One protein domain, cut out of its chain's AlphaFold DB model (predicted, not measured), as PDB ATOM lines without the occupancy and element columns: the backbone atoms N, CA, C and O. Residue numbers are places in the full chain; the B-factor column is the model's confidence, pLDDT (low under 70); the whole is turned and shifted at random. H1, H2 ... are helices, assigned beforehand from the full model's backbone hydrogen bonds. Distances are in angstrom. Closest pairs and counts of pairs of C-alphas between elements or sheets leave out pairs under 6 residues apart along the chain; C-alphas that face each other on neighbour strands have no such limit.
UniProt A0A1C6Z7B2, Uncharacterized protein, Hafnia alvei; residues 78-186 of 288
ATOM      1  N   GLY A  78     -31.460  24.959  36.531       91.88
ATOM      2  CA  GLY A  78     -32.634  24.175  36.904       91.88
ATOM      3  C   GLY A  78     -32.397  22.672  36.966       91.88
ATOM      4  O   GLY A  78     -33.341  21.919  36.757       91.88
ATOM      5  N   GLN A  79     -31.165  22.216  37.231       94.00
ATOM      6  CA  GLN A  79     -30.869  20.778  37.325       94.00
ATOM      7  C   GLN A  79     -31.734  20.089  38.390       94.00
ATOM      8  O   GLN A  79     -32.219  18.989  38.149       94.00
ATOM      9  N   LEU A  80     -31.993  20.774  39.512       89.69
ATOM     10  CA  LEU A  80     -32.907  20.324  40.566       89.69
ATOM     11  C   LEU A  80     -34.290  19.964  40.001       89.69
ATOM     12  O   LEU A  80     -34.729  18.827  40.126       89.69
ATOM     13  N   THR A  81     -34.943  20.914  39.328       91.25
ATOM     14  CA  THR A  81     -36.262  20.704  38.717       91.25
ATOM     15  C   THR A  81     -36.198  19.671  37.598       91.25
ATOM     16  O   THR A  81     -37.066  18.812  37.500       91.25
ATOM     17  N   PHE A  82     -35.147  19.696  36.770       94.69
ATOM     18  CA  PHE A  82     -34.976  18.712  35.704       94.69
ATOM     19  C   PHE A  82     -35.001  17.288  36.260       94.69
ATOM     20  O   PHE A  82     -35.733  16.454  35.735       94.69
ATOM     21  N   ASP A  83     -34.246  17.020  37.328       90.81
ATOM     22  CA  ASP A  83     -34.145  15.697  37.945       90.81
ATOM     23  C   ASP A  83     -35.385  15.326  38.779       90.81
ATOM     24  O   ASP A  83     -35.717  14.145  38.862       90.81
ATOM     25  N   ALA A  84     -36.093  16.305  39.353       89.19
ATOM     26  CA  ALA A  84     -37.306  16.079  40.142       89.19
ATOM     27  C   ALA A  84     -38.544  15.747  39.286       89.19
ATOM     28  O   ALA A  84     -39.350  14.901  39.669       89.19
ATOM     29  N   GLU A  85     -38.683  16.373  38.115       89.81
ATOM     30  CA  GLU A  85     -39.880  16.277  37.259       89.81
ATOM     31  C   GLU A  85     -39.941  14.996  36.402       89.81
ATOM     32  O   GLU A  85     -40.840  14.822  35.577       89.81
ATOM     33  N   GLY A  86     -38.975  14.086  36.542       90.75
ATOM     34  CA  GLY A  86     -39.013  12.794  35.859       90.75
ATOM     35  C   GLY A  86     -37.662  12.098  35.780       90.75
ATOM     36  O   GLY A  86     -36.697  12.463  36.446       90.75
ATOM     37  N   ASN A  87     -37.556  11.078  34.934       92.44
ATOM     38  CA  ASN A  87     -36.285  10.433  34.633       92.44
ATOM     39  C   ASN A  87     -36.217   9.875  33.205       92.44
ATOM     40  O   ASN A  87     -37.180   9.888  32.441       92.44
ATOM     41  N   ASP A  88     -35.024   9.407  32.842       93.75
ATOM     42  CA  ASP A  88     -34.716   8.818  31.540       93.75
ATOM     43  C   ASP A  88     -34.554   7.289  31.627       93.75
ATOM     44  O   ASP A  88     -33.627   6.703  31.073       93.75
ATOM     45  N   ASN A  89     -35.440   6.638  32.380       93.12
ATOM     46  CA  ASN A  89     -35.521   5.183  32.467       93.12
ATOM     47  C   ASN A  89     -36.892   4.735  31.958       93.12
ATOM     48  O   ASN A  89     -37.883   4.949  32.639       93.12
ATOM     49  N   ASP A  90     -36.949   4.099  30.793       91.75
ATOM     50  CA  ASP A  90     -38.189   3.653  30.138       91.75
ATOM     51  C   ASP A  90     -38.977   2.582  30.917       91.75
ATOM     52  O   ASP A  90     -40.157   2.372  30.650       91.75
ATOM     53  N   ASN A  91     -38.368   1.959  31.931       91.00
ATOM     54  CA  ASN A  91     -39.035   1.031  32.851       91.00
ATOM     55  C   ASN A  91     -39.596   1.718  34.107       91.00
ATOM     56  O   ASN A  91     -40.188   1.067  34.971       91.00
ATOM     57  N   SER A  92     -39.367   3.021  34.255       91.44
ATOM     58  CA  SER A  92     -39.830   3.811  35.390       91.44
ATOM     59  C   SER A  92     -41.195   4.423  35.102       91.44
ATOM     60  O   SER A  92     -41.430   4.977  34.033       91.44
ATOM     61  N   ILE A  93     -42.064   4.452  36.115       86.50
ATOM     62  CA  ILE A  93     -43.319   5.221  36.064       86.50
ATOM     63  C   ILE A  93     -43.087   6.732  35.895       86.50
ATOM     64  O   ILE A  93     -43.998   7.452  35.509       86.50
ATOM     65  N   TYR A  94     -41.871   7.199  36.188       87.25
ATOM     66  CA  TYR A  94     -41.434   8.589  36.027       87.25
ATOM     67  C   TYR A  94     -40.729   8.852  34.688       87.25
ATOM     68  O   TYR A  94     -40.077   9.885  34.536       87.25
ATOM     69  N   PHE A  95     -40.789   7.919  33.734       94.75
ATOM     70  CA  PHE A  95     -40.194   8.131  32.422       94.75
ATOM     71  C   PHE A  95     -40.859   9.306  31.701       94.75
ATOM     72  O   PHE A  95     -42.063   9.300  31.457       94.75
ATOM     73  N   SER A  96     -40.068  10.314  31.342       94.56
ATOM     74  CA  SER A  96     -40.610  11.621  30.957       94.56
ATOM     75  C   SER A  96     -40.616  11.889  29.449       94.56
ATOM     76  O   SER A  96     -41.301  12.794  28.982       94.56
ATOM     77  N   ARG A  97     -39.856  11.128  28.648       96.75
ATOM     78  CA  ARG A  97     -39.716  11.394  27.198       96.75
ATOM     79  C   ARG A  97     -40.918  10.956  26.362       96.75
ATOM     80  O   ARG A  97     -40.940  11.281  25.180       96.75
ATOM     81  N   HIS A  98     -41.873  10.229  26.938       96.62
ATOM     82  CA  HIS A  98     -43.092   9.752  26.274       96.62
ATOM     83  C   HIS A  98     -44.329  10.483  26.831       96.62
ATOM     84  O   HIS A  98     -44.362  10.757  28.037       96.62
ATOM     85  N   PRO A  99     -45.328  10.847  25.999       96.94
ATOM     86  CA  PRO A  99     -46.524  11.528  26.480       96.94
ATOM     87  C   PRO A  99     -47.324  10.659  27.441       96.94
ATOM     88  O   PRO A  99     -47.607   9.495  27.169       96.94
ATOM     89  N   HIS A 100     -47.763  11.253  28.541       95.56
ATOM     90  CA  HIS A 100     -48.635  10.594  29.504       95.56
ATOM     91  C   HIS A 100     -49.611  11.598  30.112       95.56
ATOM     92  O   HIS A 100     -49.468  12.803  29.946       95.56
ATOM     93  N   VAL A 101     -50.612  11.111  30.840       96.06
ATOM     94  CA  VAL A 101     -51.495  11.961  31.651       96.06
ATOM     95  C   VAL A 101     -51.366  11.509  33.101       96.06
ATOM     96  O   VAL A 101     -51.654  10.337  33.369       96.06
ATOM     97  N   PRO A 102     -50.958  12.380  34.040       92.00
ATOM     98  CA  PRO A 102     -50.921  12.058  35.465       92.00
ATOM     99  C   PRO A 102     -52.270  11.514  35.959       92.00
ATOM    100  O   PRO A 102     -53.299  12.188  35.923       92.00
ATOM    101  N   ASN A 103     -52.290  10.253  36.394       93.00
ATOM    102  CA  ASN A 103     -53.510   9.571  36.815       93.00
ATOM    103  C   ASN A 103     -53.231   8.525  37.902       93.00
ATOM    104  O   ASN A 103     -52.147   7.952  37.977       93.00
ATOM    105  N   ASN A 104     -54.240   8.244  38.722       91.50
ATOM    106  CA  ASN A 104     -54.242   7.151  39.681       91.50
ATOM    107  C   ASN A 104     -55.218   6.070  39.205       91.50
ATOM    108  O   ASN A 104     -56.434   6.218  39.338       91.50
ATOM    109  N   LYS A 105     -54.685   4.984  38.633       89.38
ATOM    110  CA  LYS A 105     -55.467   3.840  38.122       89.38
ATOM    111  C   LYS A 105     -56.564   4.258  37.128       89.38
ATOM    112  O   LYS A 105     -57.699   3.797  37.214       89.38
ATOM    113  N   GLY A 106     -56.227   5.148  36.194       89.19
ATOM    114  CA  GLY A 106     -57.140   5.658  35.166       89.19
ATOM    115  C   GLY A 106     -58.000   6.847  35.601       89.19
ATOM    116  O   GLY A 106     -58.682   7.434  34.765       89.19
ATOM    117  N   VAL A 107     -57.952   7.250  36.874       92.31
ATOM    118  CA  VAL A 107     -58.585   8.488  37.345       92.31
ATOM    119  C   VAL A 107     -57.566   9.616  37.263       92.31
ATOM    120  O   VAL A 107     -56.568   9.602  37.980       92.31
ATOM    121  N   VAL A 108     -57.794  10.575  36.367       93.50
ATOM    122  CA  VAL A 108     -56.883  11.711  36.159       93.50
ATOM    123  C   VAL A 108     -56.811  12.584  37.409       93.50
ATOM    124  O   VAL A 108     -57.821  12.812  38.078       93.50
ATOM    125  N   ILE A 109     -55.604  13.041  37.738       88.81
ATOM    126  CA  ILE A 109     -55.364  13.923  38.878       88.81
ATOM    127  C   ILE A 109     -55.779  15.343  38.481       88.81
ATOM    128  O   ILE A 109     -55.271  15.898  37.515       88.81
ATOM    129  N   GLY A 110     -56.714  15.938  39.224       89.25
ATOM    130  CA  GLY A 110     -57.151  17.317  38.998       89.25
ATOM    131  C   GLY A 110     -57.570  17.595  37.548       89.25
ATOM    132  O   GLY A 110     -58.331  16.837  36.949       89.25
ATOM    133  N   ALA A 111     -57.070  18.704  37.004       91.81
ATOM    134  CA  ALA A 111     -57.297  19.134  35.627       91.81
ATOM    135  C   ALA A 111     -56.101  18.819  34.705       91.81
ATOM    136  O   ALA A 111     -55.895  19.527  33.721       91.81
ATOM    137  N   SER A 112     -55.302  17.791  35.024       94.00
ATOM    138  CA  SER A 112     -54.107  17.455  34.244       94.00
ATOM    139  C   SER A 112     -54.431  17.157  32.782       94.00
ATOM    140  O   SER A 112     -55.416  16.476  32.469       94.00
ATOM    141  N   GLY A 113     -53.585  17.667  31.894       97.19
ATOM    142  CA  GLY A 113     -53.615  17.407  30.463       97.19
ATOM    143  C   GLY A 113     -52.585  16.368  30.032       97.19
ATOM    144  O   GLY A 113     -51.982  15.657  30.842       97.19
ATOM    145  N   VAL A 114     -52.372  16.282  28.717       97.75
ATOM    146  CA  VAL A 114     -51.235  15.535  28.164       97.75
ATOM    147  C   VAL A 114     -49.950  16.205  28.642       97.75
ATOM    148  O   VAL A 114     -49.757  17.400  28.448       97.75
ATOM    149  N   THR A 115     -49.092  15.430  29.290       96.00
ATOM    150  CA  THR A 115     -47.811  15.851  29.852       96.00
ATOM    151  C   THR A 115     -46.675  15.235  29.044       96.00
ATOM    152  O   THR A 115     -46.717  14.047  28.717       96.00
ATOM    153  N   PHE A 116     -45.664  16.033  28.701       95.44
ATOM    154  CA  PHE A 116     -44.573  15.604  27.824       95.44
ATOM    155  C   PHE A 116     -43.223  16.200  28.233       95.44
ATOM    156  O   PHE A 116     -43.116  17.383  28.542       95.44
ATOM    157  N   GLY A 117     -42.157  15.399  28.223       95.31
ATOM    158  CA  GLY A 117     -40.872  15.822  28.775       95.31
ATOM    159  C   GLY A 117     -40.934  15.979  30.298       95.31
ATOM    160  O   GLY A 117     -41.720  15.324  30.977       95.31
ATOM    161  N   ARG A 118     -40.087  16.856  30.845       94.25
ATOM    162  CA  ARG A 118     -39.937  17.097  32.291       94.25
ATOM    163  C   ARG A 118     -41.079  17.963  32.851       94.25
ATOM    164  O   ARG A 118     -40.861  19.126  33.170       94.25
ATOM    165  N   GLY A 119     -42.295  17.415  32.879       89.44
ATOM    166  CA  GLY A 119     -43.452  18.024  33.553       89.44
ATOM    167  C   GLY A 119     -44.207  19.104  32.766       89.44
ATOM    168  O   GLY A 119     -44.995  19.844  33.350       89.44
ATOM    169  N   LEU A 120     -44.006  19.235  31.446       95.00
ATOM    170  CA  LEU A 120     -44.801  20.177  30.646       95.00
ATOM    171  C   LEU A 120     -46.208  19.613  30.411       95.00
ATOM    172  O   LEU A 120     -46.387  18.772  29.534       95.00
ATOM    173  N   ASP A 121     -47.187  20.107  31.167       95.00
ATOM    174  CA  ASP A 121     -48.620  19.847  30.970       95.00
ATOM    175  C   ASP A 121     -49.196  20.790  29.892       95.00
ATOM    176  O   ASP A 121     -49.068  22.014  29.980       95.00
ATOM    177  N   LEU A 122     -49.823  20.224  28.856       97.19
ATOM    178  CA  LEU A 122     -50.390  20.950  27.713       97.19
ATOM    179  C   LEU A 122     -51.843  21.409  27.949       97.19
ATOM    180  O   LEU A 122     -52.371  22.222  27.186       97.19
ATOM    181  N   GLY A 123     -52.508  20.918  28.994       95.88
ATOM    182  CA  GLY A 123     -53.931  21.124  29.256       95.88
ATOM    183  C   GLY A 123     -54.294  22.540  29.699       95.88
ATOM    184  O   GLY A 123     -55.425  22.970  29.499       95.88
ATOM    185  N   GLN A 124     -53.359  23.293  30.280       92.06
ATOM    186  CA  GLN A 124     -53.570  24.692  30.698       92.06
ATOM    187  C   GLN A 124     -52.787  25.700  29.843       92.06
ATOM    188  O   GLN A 124     -52.643  26.865  30.212       92.06
ATOM    189  N   GLN A 125     -52.264  25.257  28.700       95.00
ATOM    190  CA  GLN A 125     -51.404  26.061  27.838       95.00
ATOM    191  C   GLN A 125     -52.138  26.555  26.590       95.00
ATOM    192  O   GLN A 125     -53.223  26.089  26.249       95.00
ATOM    193  N   SER A 126     -51.530  27.519  25.898       96.19
ATOM    194  CA  SER A 126     -51.997  27.956  24.578       96.19
ATOM    195  C   SER A 126     -51.226  27.253  23.469       96.19
ATOM    196  O   SER A 126     -50.027  26.999  23.603       96.19
ATOM    197  N   GLU A 127     -51.886  27.011  22.336       96.94
ATOM    198  CA  GLU A 127     -51.251  26.395  21.166       96.94
ATOM    199  C   GLU A 127     -50.050  27.224  20.685       96.94
ATOM    200  O   GLU A 127     -48.992  26.677  20.381       96.94
ATOM    201  N   ASN A 128     -50.165  28.556  20.728       97.62
ATOM    202  CA  ASN A 128     -49.078  29.475  20.387       97.62
ATOM    203  C   ASN A 128     -47.844  29.287  21.278       97.62
ATOM    204  O   ASN A 128     -46.720  29.306  20.779       97.62
ATOM    205  N   TYR A 129     -48.042  29.104  22.587       96.81
ATOM    206  CA  TYR A 129     -46.937  28.858  23.510       96.81
ATOM    207  C   TYR A 129     -46.242  27.531  23.190       96.81
ATOM    208  O   TYR A 129     -45.028  27.514  22.993       96.81
ATOM    209  N   ILE A 130     -47.009  26.447  23.047       97.94
ATOM    210  CA  ILE A 130     -46.472  25.112  22.751       97.94
ATOM    211  C   ILE A 130     -45.769  25.075  21.385       97.94
ATOM    212  O   ILE A 130     -44.654  24.569  21.271       97.94
ATOM    213  N   SER A 131     -46.361  25.690  20.361       97.25
ATOM    214  CA  SER A 131     -45.746  25.827  19.037       97.25
ATOM    215  C   SER A 131     -44.419  26.590  19.105       97.25
ATOM    216  O   SER A 131     -43.427  26.162  18.513       97.25
ATOM    217  N   GLY A 132     -44.356  27.667  19.899       97.62
ATOM    218  CA  GLY A 132     -43.122  28.409  20.156       97.62
ATOM    219  C   GLY A 132     -42.042  27.571  20.852       97.62
ATOM    220  O   GLY A 132     -40.871  27.658  20.480       97.62
ATOM    221  N   LEU A 133     -42.416  26.712  21.808       97.44
ATOM    222  CA  LEU A 133     -41.478  25.775  22.439       97.44
ATOM    223  C   LEU A 133     -40.888  24.801  21.412       97.44
ATOM    224  O   LEU A 133     -39.672  24.626  21.370       97.44
ATOM    225  N   PHE A 134     -41.715  24.217  20.542       96.69
ATOM    226  CA  PHE A 134     -41.235  23.295  19.507       96.69
ATOM    227  C   PHE A 134     -40.306  23.983  18.505       96.69
ATOM    228  O   PHE A 134     -39.249  23.444  18.185       96.69
ATOM    229  N   GLN A 135     -40.624  25.210  18.088       96.12
ATOM    230  CA  GLN A 135     -39.726  26.012  17.248       96.12
ATOM    231  C   GLN A 135     -38.381  26.301  17.934       96.12
ATOM    232  O   GLN A 135     -37.351  26.381  17.268       96.12
ATOM    233  N   ASN A 136     -38.355  26.462  19.261       95.50
ATOM    234  CA  ASN A 136     -37.109  26.664  19.999       95.50
ATOM    235  C   ASN A 136     -36.254  25.392  20.086       95.50
ATOM    236  O   ASN A 136     -35.027  25.493  20.006       95.50
ATOM    237  N   ILE A 137     -36.873  24.212  20.198       95.50
ATOM    238  CA  ILE A 137     -36.164  22.923  20.124       95.50
ATOM    239  C   ILE A 137     -35.474  22.780  18.766       95.50
ATOM    240  O   ILE A 137     -34.281  22.491  18.713       95.50
ATOM    241  N   GLU A 138     -36.206  23.054  17.682       93.44
ATOM    242  CA  GLU A 138     -35.756  22.912  16.288       93.44
ATOM    243  C   GLU A 138     -34.519  23.759  15.945       93.44
ATOM    244  O   GLU A 138     -33.814  23.471  14.980       93.44
ATOM    245  N   LYS A 139     -34.207  24.786  16.747       95.25
ATOM    246  CA  LYS A 139     -32.980  25.587  16.593       95.25
ATOM    247  C   LYS A 139     -31.711  24.823  16.969       95.25
ATOM    248  O   LYS A 139     -30.635  25.202  16.522       95.25
ATOM    249  N   ASN A 140     -31.821  23.814  17.833       94.12
ATOM    250  CA  ASN A 140     -30.664  23.167  18.451       94.12
ATOM    251  C   ASN A 140     -30.685  21.636  18.364       94.12
ATOM    252  O   ASN A 140     -29.637  21.017  18.539       94.12
ATOM    253  N   ALA A 141     -31.842  21.030  18.106       94.56
ATOM    254  CA  ALA A 141     -32.038  19.590  17.980       94.56
ATOM    255  C   ALA A 141     -32.805  19.266  16.693       94.56
ATOM    256  O   ALA A 141     -33.419  20.146  16.085       94.56
ATOM    257  N   SER A 142     -32.808  17.995  16.294       92.50
ATOM    258  CA  SER A 142     -33.697  17.529  15.230       92.50
ATOM    259  C   SER A 142     -35.161  17.879  15.541       92.50
ATOM    260  O   SER A 142     -35.581  17.792  16.701       92.50
ATOM    261  N   PRO A 143     -35.962  18.262  14.531       94.00
ATOM    262  CA  PRO A 143     -37.373  18.564  14.731       94.00
ATOM    263  C   PRO A 143     -38.134  17.352  15.265       94.00
ATOM    264  O   PRO A 143     -37.795  16.205  14.967       94.00
ATOM    265  N   LEU A 144     -39.205  17.614  16.016       94.81
ATOM    266  CA  LEU A 144     -40.219  16.590  16.259       94.81
ATOM    267  C   LEU A 144     -40.805  16.144  14.918       94.81
ATOM    268  O   LEU A 144     -40.948  16.954  13.995       94.81
ATOM    269  N   SER A 145     -41.179  14.870  14.810       95.00
ATOM    270  CA  SER A 145     -41.850  14.398  13.603       95.00
ATOM    271  C   SER A 145     -43.157  15.168  13.378       95.00
ATOM    272  O   SER A 145     -43.794  15.656  14.317       95.00
ATOM    273  N   ILE A 146     -43.564  15.303  12.115       95.12
ATOM    274  CA  ILE A 146     -44.755  16.084  11.735       95.12
ATOM    275  C   ILE A 146     -46.014  15.531  12.422       95.12
ATOM    276  O   ILE A 146     -46.844  16.297  12.908       95.12
ATOM    277  N   THR A 147     -46.136  14.205  12.490       97.19
ATOM    278  CA  THR A 147     -47.209  13.464  13.175       97.19
ATOM    279  C   THR A 147     -47.208  13.747  14.673       97.19
ATOM    280  O   THR A 147     -48.245  14.132  15.209       97.19
ATOM    281  N   MET A 148     -46.052  13.640  15.335       97.31
ATOM    282  CA  MET A 148     -45.928  13.872  16.772       97.31
ATOM    283  C   MET A 148     -46.215  15.331  17.140       97.31
ATOM    284  O   MET A 148     -46.986  15.607  18.057       97.31
ATOM    285  N   LYS A 149     -45.655  16.284  16.385       97.44
ATOM    286  CA  LYS A 149     -45.886  17.720  16.579       97.44
ATOM    287  C   LYS A 149     -47.363  18.075  16.423       97.44
ATOM    288  O   LYS A 149     -47.910  18.775  17.271       97.44
ATOM    289  N   LYS A 150     -48.012  17.577  15.365       97.81
ATOM    290  CA  LYS A 150     -49.446  17.786  15.130       97.81
ATOM    291  C   LYS A 150     -50.287  17.208  16.271       97.81
ATOM    292  O   LYS A 150     -51.143  17.911  16.797       97.81
ATOM    293  N   TRP A 151     -50.010  15.968  16.671       98.44
ATOM    294  CA  TRP A 151     -50.730  15.282  17.745       98.44
ATOM    295  C   TRP A 151     -50.609  16.022  19.086       98.44
ATOM    296  O   TRP A 151     -51.597  16.247  19.778       98.44
ATOM    297  N   LEU A 152     -49.410  16.500  19.433       98.19
ATOM    298  CA  LEU A 152     -49.213  17.300  20.645       98.19
ATOM    299  C   LEU A 152     -49.989  18.622  20.593       98.19
ATOM    300  O   LEU A 152     -50.627  18.978  21.582       98.19
ATOM    301  N   LEU A 153     -49.979  19.337  19.464       98.25
ATOM    302  CA  LEU A 153     -50.714  20.602  19.323       98.25
ATOM    303  C   LEU A 153     -52.234  20.409  19.432       98.25
ATOM    304  O   LEU A 153     -52.896  21.192  20.104       98.25
ATOM    305  N   GLU A 154     -52.779  19.337  18.855       98.25
ATOM    306  CA  GLU A 154     -54.202  18.986  18.976       98.25
ATOM    307  C   GLU A 154     -54.607  18.593  20.410       98.25
ATOM    308  O   GLU A 154     -55.782  18.686  20.763       98.25
ATOM    309  N   SER A 155     -53.649  18.180  21.249       98.06
ATOM    310  CA  SER A 155     -53.904  17.862  22.659       98.06
ATOM    311  C   SER A 155     -53.999  19.088  23.574       98.06
ATOM    312  O   SER A 155     -54.437  18.968  24.722       98.06
ATOM    313  N   VAL A 156     -53.582  20.265  23.095       98.31
ATOM    314  CA  VAL A 156     -53.534  21.490  23.900       98.31
ATOM    315  C   VAL A 156     -54.933  21.873  24.380       98.31
ATOM    316  O   VAL A 156     -55.891  21.902  23.612       98.31
ATOM    317  N   GLY A 157     -55.056  22.172  25.674       97.31
ATOM    318  CA  GLY A 157     -56.341  22.499  26.299       97.31
ATOM    319  C   GLY A 157     -57.202  21.288  26.681       97.31
ATOM    320  O   GLY A 157     -58.204  21.460  27.376       97.31
ATOM    321  N   LEU A 158     -56.836  20.062  26.282       97.88
ATOM    322  CA  LEU A 158     -57.499  18.857  26.783       97.88
ATOM    323  C   LEU A 158     -57.086  18.601  28.235       97.88
ATOM    324  O   LEU A 158     -55.910  18.681  28.583       97.88
ATOM    325  N   GLN A 159     -58.054  18.238  29.076       97.69
ATOM    326  CA  GLN A 159     -57.860  18.022  30.511       97.69
ATOM    327  C   GLN A 159     -58.679  16.826  30.998       97.69
ATOM    328  O   GLN A 159     -59.709  16.471  30.416       97.69
ATOM    329  N   GLY A 160     -58.264  16.210  32.102       96.38
ATOM    330  CA  GLY A 160     -59.042  15.152  32.735       96.38
ATOM    331  C   GLY A 160     -59.230  13.942  31.815       96.38
ATOM    332  O   GLY A 160     -58.336  13.535  31.072       96.38
ATOM    333  N   SER A 161     -60.427  13.353  31.833       95.56
ATOM    334  CA  SER A 161     -60.716  12.135  31.069       95.56
ATOM    335  C   SER A 161     -60.580  12.295  29.550       95.56
ATOM    336  O   SER A 161     -60.301  11.306  28.873       95.56
ATOM    337  N   SER A 162     -60.775  13.501  28.995       97.31
ATOM    338  CA  SER A 162     -60.600  13.721  27.553       97.31
ATOM    339  C   SER A 162     -59.126  13.659  27.156       97.31
ATOM    340  O   SER A 162     -58.805  12.982  26.181       97.31
ATOM    341  N   ALA A 163     -58.233  14.257  27.952       97.88
ATOM    342  CA  ALA A 163     -56.788  14.147  27.762       97.88
ATOM    343  C   ALA A 163     -56.313  12.697  27.885       97.88
ATOM    344  O   ALA A 163     -55.558  12.225  27.039       97.88
ATOM    345  N   LEU A 164     -56.789  11.962  28.899       97.62
ATOM    346  CA  LEU A 164     -56.399  10.562  29.088       97.62
ATOM    347  C   LEU A 164     -56.809   9.693  27.898       97.62
ATOM    348  O   LEU A 164     -55.986   8.932  27.391       97.62
ATOM    349  N   ARG A 165     -58.051   9.830  27.422       97.38
ATOM    350  CA  ARG A 165     -58.523   9.099  26.242       97.38
ATOM    351  C   ARG A 165     -57.713   9.460  24.997       97.38
ATOM    352  O   ARG A 165     -57.331   8.567  24.254       97.38
ATOM    353  N   TYR A 166     -57.437  10.749  24.795       98.12
ATOM    354  CA  TYR A 166     -56.611  11.216  23.682       98.12
ATOM    355  C   TYR A 166     -55.206  10.597  23.733       98.12
ATOM    356  O   TYR A 166     -54.733  10.046  22.743       98.12
ATOM    357  N   CYS A 167     -54.578  10.600  24.914       97.12
ATOM    358  CA  CYS A 167     -53.254  10.027  25.147       97.12
ATOM    359  C   CYS A 167     -53.205   8.510  24.902       97.12
ATOM    360  O   CYS A 167     -52.238   8.010  24.333       97.12
ATOM    361  N   GLN A 168     -54.252   7.774  25.287       96.38
ATOM    362  CA  GLN A 168     -54.359   6.325  25.058       96.38
ATOM    363  C   GLN A 168     -54.464   5.954  23.573       96.38
ATOM    364  O   GLN A 168     -54.115   4.836  23.195       96.38
ATOM    365  N   ASP A 169     -54.916   6.881  22.728       96.75
ATOM    366  CA  ASP A 169     -55.074   6.668  21.291       96.75
ATOM    367  C   ASP A 169     -53.802   7.001  20.481       96.75
ATOM    368  O   ASP A 169     -53.817   6.857  19.260       96.75
ATOM    369  N   ILE A 170     -52.683   7.379  21.121       97.81
ATOM    370  CA  ILE A 170     -51.441   7.806  20.443       97.81
ATOM    371  C   ILE A 170     -50.946   6.818  19.372       97.81
ATOM    372  O   ILE A 170     -50.587   7.242  18.274       97.81
ATOM    373  N   ASP A 171     -51.018   5.508  19.628       97.31
ATOM    374  CA  ASP A 171     -50.585   4.451  18.696       97.31
ATOM    375  C   ASP A 171     -51.378   4.438  17.372       97.31
ATOM    376  O   ASP A 171     -50.915   3.880  16.377       97.31
ATOM    377  N   LYS A 172     -52.565   5.059  17.329       97.19
ATOM    378  CA  LYS A 172     -53.377   5.206  16.108       97.19
ATOM    379  C   LYS A 172     -52.939   6.388  15.242       97.19
ATOM    380  O   LYS A 172     -53.331   6.459  14.079       97.19
ATOM    381  N   HIS A 173     -52.174   7.323  15.805       96.88
ATOM    382  CA  HIS A 173     -51.874   8.618  15.192       96.88
ATOM    383  C   HIS A 173     -50.378   8.860  14.974       96.88
ATOM    384  O   HIS A 173     -50.010   9.531  14.010       96.88
ATOM    385  N   VAL A 174     -49.521   8.318  15.843       97.75
ATOM    386  CA  VAL A 174     -48.074   8.548  15.824       97.75
ATOM    387  C   VAL A 174     -47.335   7.203  15.811       97.75
ATOM    388  O   VAL A 174     -47.570   6.375  16.694       97.75
ATOM    389  N   PRO A 175     -46.420   6.957  14.853       97.00
ATOM    390  CA  PRO A 175     -45.595   5.750  14.837       97.00
ATOM    391  C   PRO A 175     -44.785   5.581  16.124       97.00
ATOM    392  O   PRO A 175     -44.210   6.544  16.622       97.00
ATOM    393  N   LYS A 176     -44.656   4.349  16.636       94.50
ATOM    394  CA  LYS A 176     -43.986   4.079  17.925       94.50
ATOM    395  C   LYS A 176     -42.580   4.670  18.045       94.50
ATOM    396  O   LYS A 176     -42.230   5.166  19.108       94.50
ATOM    397  N   GLY A 177     -41.790   4.650  16.971       92.25
ATOM    398  CA  GLY A 177     -40.433   5.212  16.966       92.25
ATOM    399  C   GLY A 177     -40.371   6.738  17.106       92.25
ATOM    400  O   GLY A 177     -39.309   7.271  17.398       92.25
ATOM    401  N   GLU A 178     -41.494   7.435  16.929       95.06
ATOM    402  CA  GLU A 178     -41.585   8.899  16.935       95.06
ATOM    403  C   GLU A 178     -42.261   9.456  18.198       95.06
ATOM    404  O   GLU A 178     -42.288  10.665  18.408       95.06
ATOM    405  N   GLN A 179     -42.803   8.587  19.056       97.06
ATOM    406  CA  GLN A 179     -43.528   8.985  20.270       97.06
ATOM    407  C   GLN A 179     -42.606   9.419  21.420       97.06
ATOM    408  O   GLN A 179     -43.086   9.739  22.506       97.06
ATOM    409  N   TYR A 180     -41.290   9.405  21.219       96.81
ATOM    410  CA  TYR A 180     -40.304   9.688  22.255       96.81
ATOM    411  C   TYR A 180     -39.480  10.909  21.873       96.81
ATOM    412  O   TYR A 180     -38.951  10.980  20.766       96.81
ATOM    413  N   LEU A 181     -39.294  11.828  22.819       97.38
ATOM    414  CA  LEU A 181     -38.253  12.844  22.688       97.38
ATOM    415  C   LEU A 181     -36.887  12.176  22.585       97.38
ATOM    416  O   LEU A 181     -36.624  11.198  23.282       97.38
ATOM    417  N   THR A 182     -35.968  12.756  21.825       96.81
ATOM    418  CA  THR A 182     -34.541  12.504  22.037       96.81
ATOM    419  C   THR A 182     -34.093  13.160  23.351       96.81
ATOM    420  O   THR A 182     -34.774  14.040  23.897       96.81
ATOM    421  N   ARG A 183     -32.942  12.760  23.911       97.38
ATOM    422  CA  ARG A 183     -32.417  13.420  25.126       97.38
ATOM    423  C   ARG A 183     -32.145  14.902  24.870       97.38
ATOM    424  O   ARG A 183     -32.429  15.733  25.729       97.38
ATOM    425  N   LYS A 184     -31.648  15.230  23.678       97.31
ATOM    426  CA  LYS A 184     -31.360  16.597  23.249       97.31
ATOM    427  C   LYS A 184     -32.628  17.424  23.026       97.31
ATOM    428  O   LYS A 184     -32.693  18.558  23.494       97.31
ATOM    429  N   GLN A 185     -33.675  16.855  22.425       97.94
ATOM    430  CA  GLN A 185     -34.980  17.518  22.343       97.94
ATOM    431  C   GLN A 185     -35.554  17.804  23.739       97.94
ATOM    432  O   GLN A 185     -35.976  18.929  24.000       97.94
ATOM    433  N   GLN A 186     -35.513  16.834  24.663       98.06
ATOM    434  CA  GLN A 186     -35.958  17.041  26.048       98.06
ATOM    435  C   GLN A 186     -35.155  18.139  26.756       98.06
ATOM    436  O   GLN A 186     -35.736  18.951  27.476       98.06
TER     437      GLN A 186
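What this domain is: This is residues 78 to 186 of the 288 residues of an uncharacterized protein of Hafnia alvei (UniProt A0A1C6Z7B2). This is a rounded domain with little regular structure: a long winding stretch, residues 85 to 126, runs through the middle, the helical hairpin H2 and H3 and then H4 cover one side, and H1 lies at the far side. The 109 printed residues hold five named helices, H1 to H5 in order, and no named strand; the class is all helix, with 40 residues in named elements. The whole is compact, radius of gyration of the C-alphas 13.1 A, spans 37 by 29 by 26 A.

Where its parts are: Find C-alpha 79 at (-30.869, 20.778, 37.325), where H1, residues 79 to 84, begins. Read on to H2, residues 127 to 138, 16.6 A long; H3, residues 146 to 154, 12.3 A; and H4, residues 160 to 168, 12.6 A. H5, residues 183 to 186, ends at (-35.958, 17.041, 26.048).

How they stand to each other: H2 and H3 touch, closest at the C-alphas of Glu 127 and Leu 153, 6.1 A, at a shallow tilt of 29 degrees, opposite ways. H1 and H4 are apart. Every O i to N i+4 pair is within hydrogen-bond range in H1 to H4; H5 is too short for one.

The domain as a whole: The printed part has no cut; the links H1 to H2 and H4 to H5 are long. No printed residue is under 70.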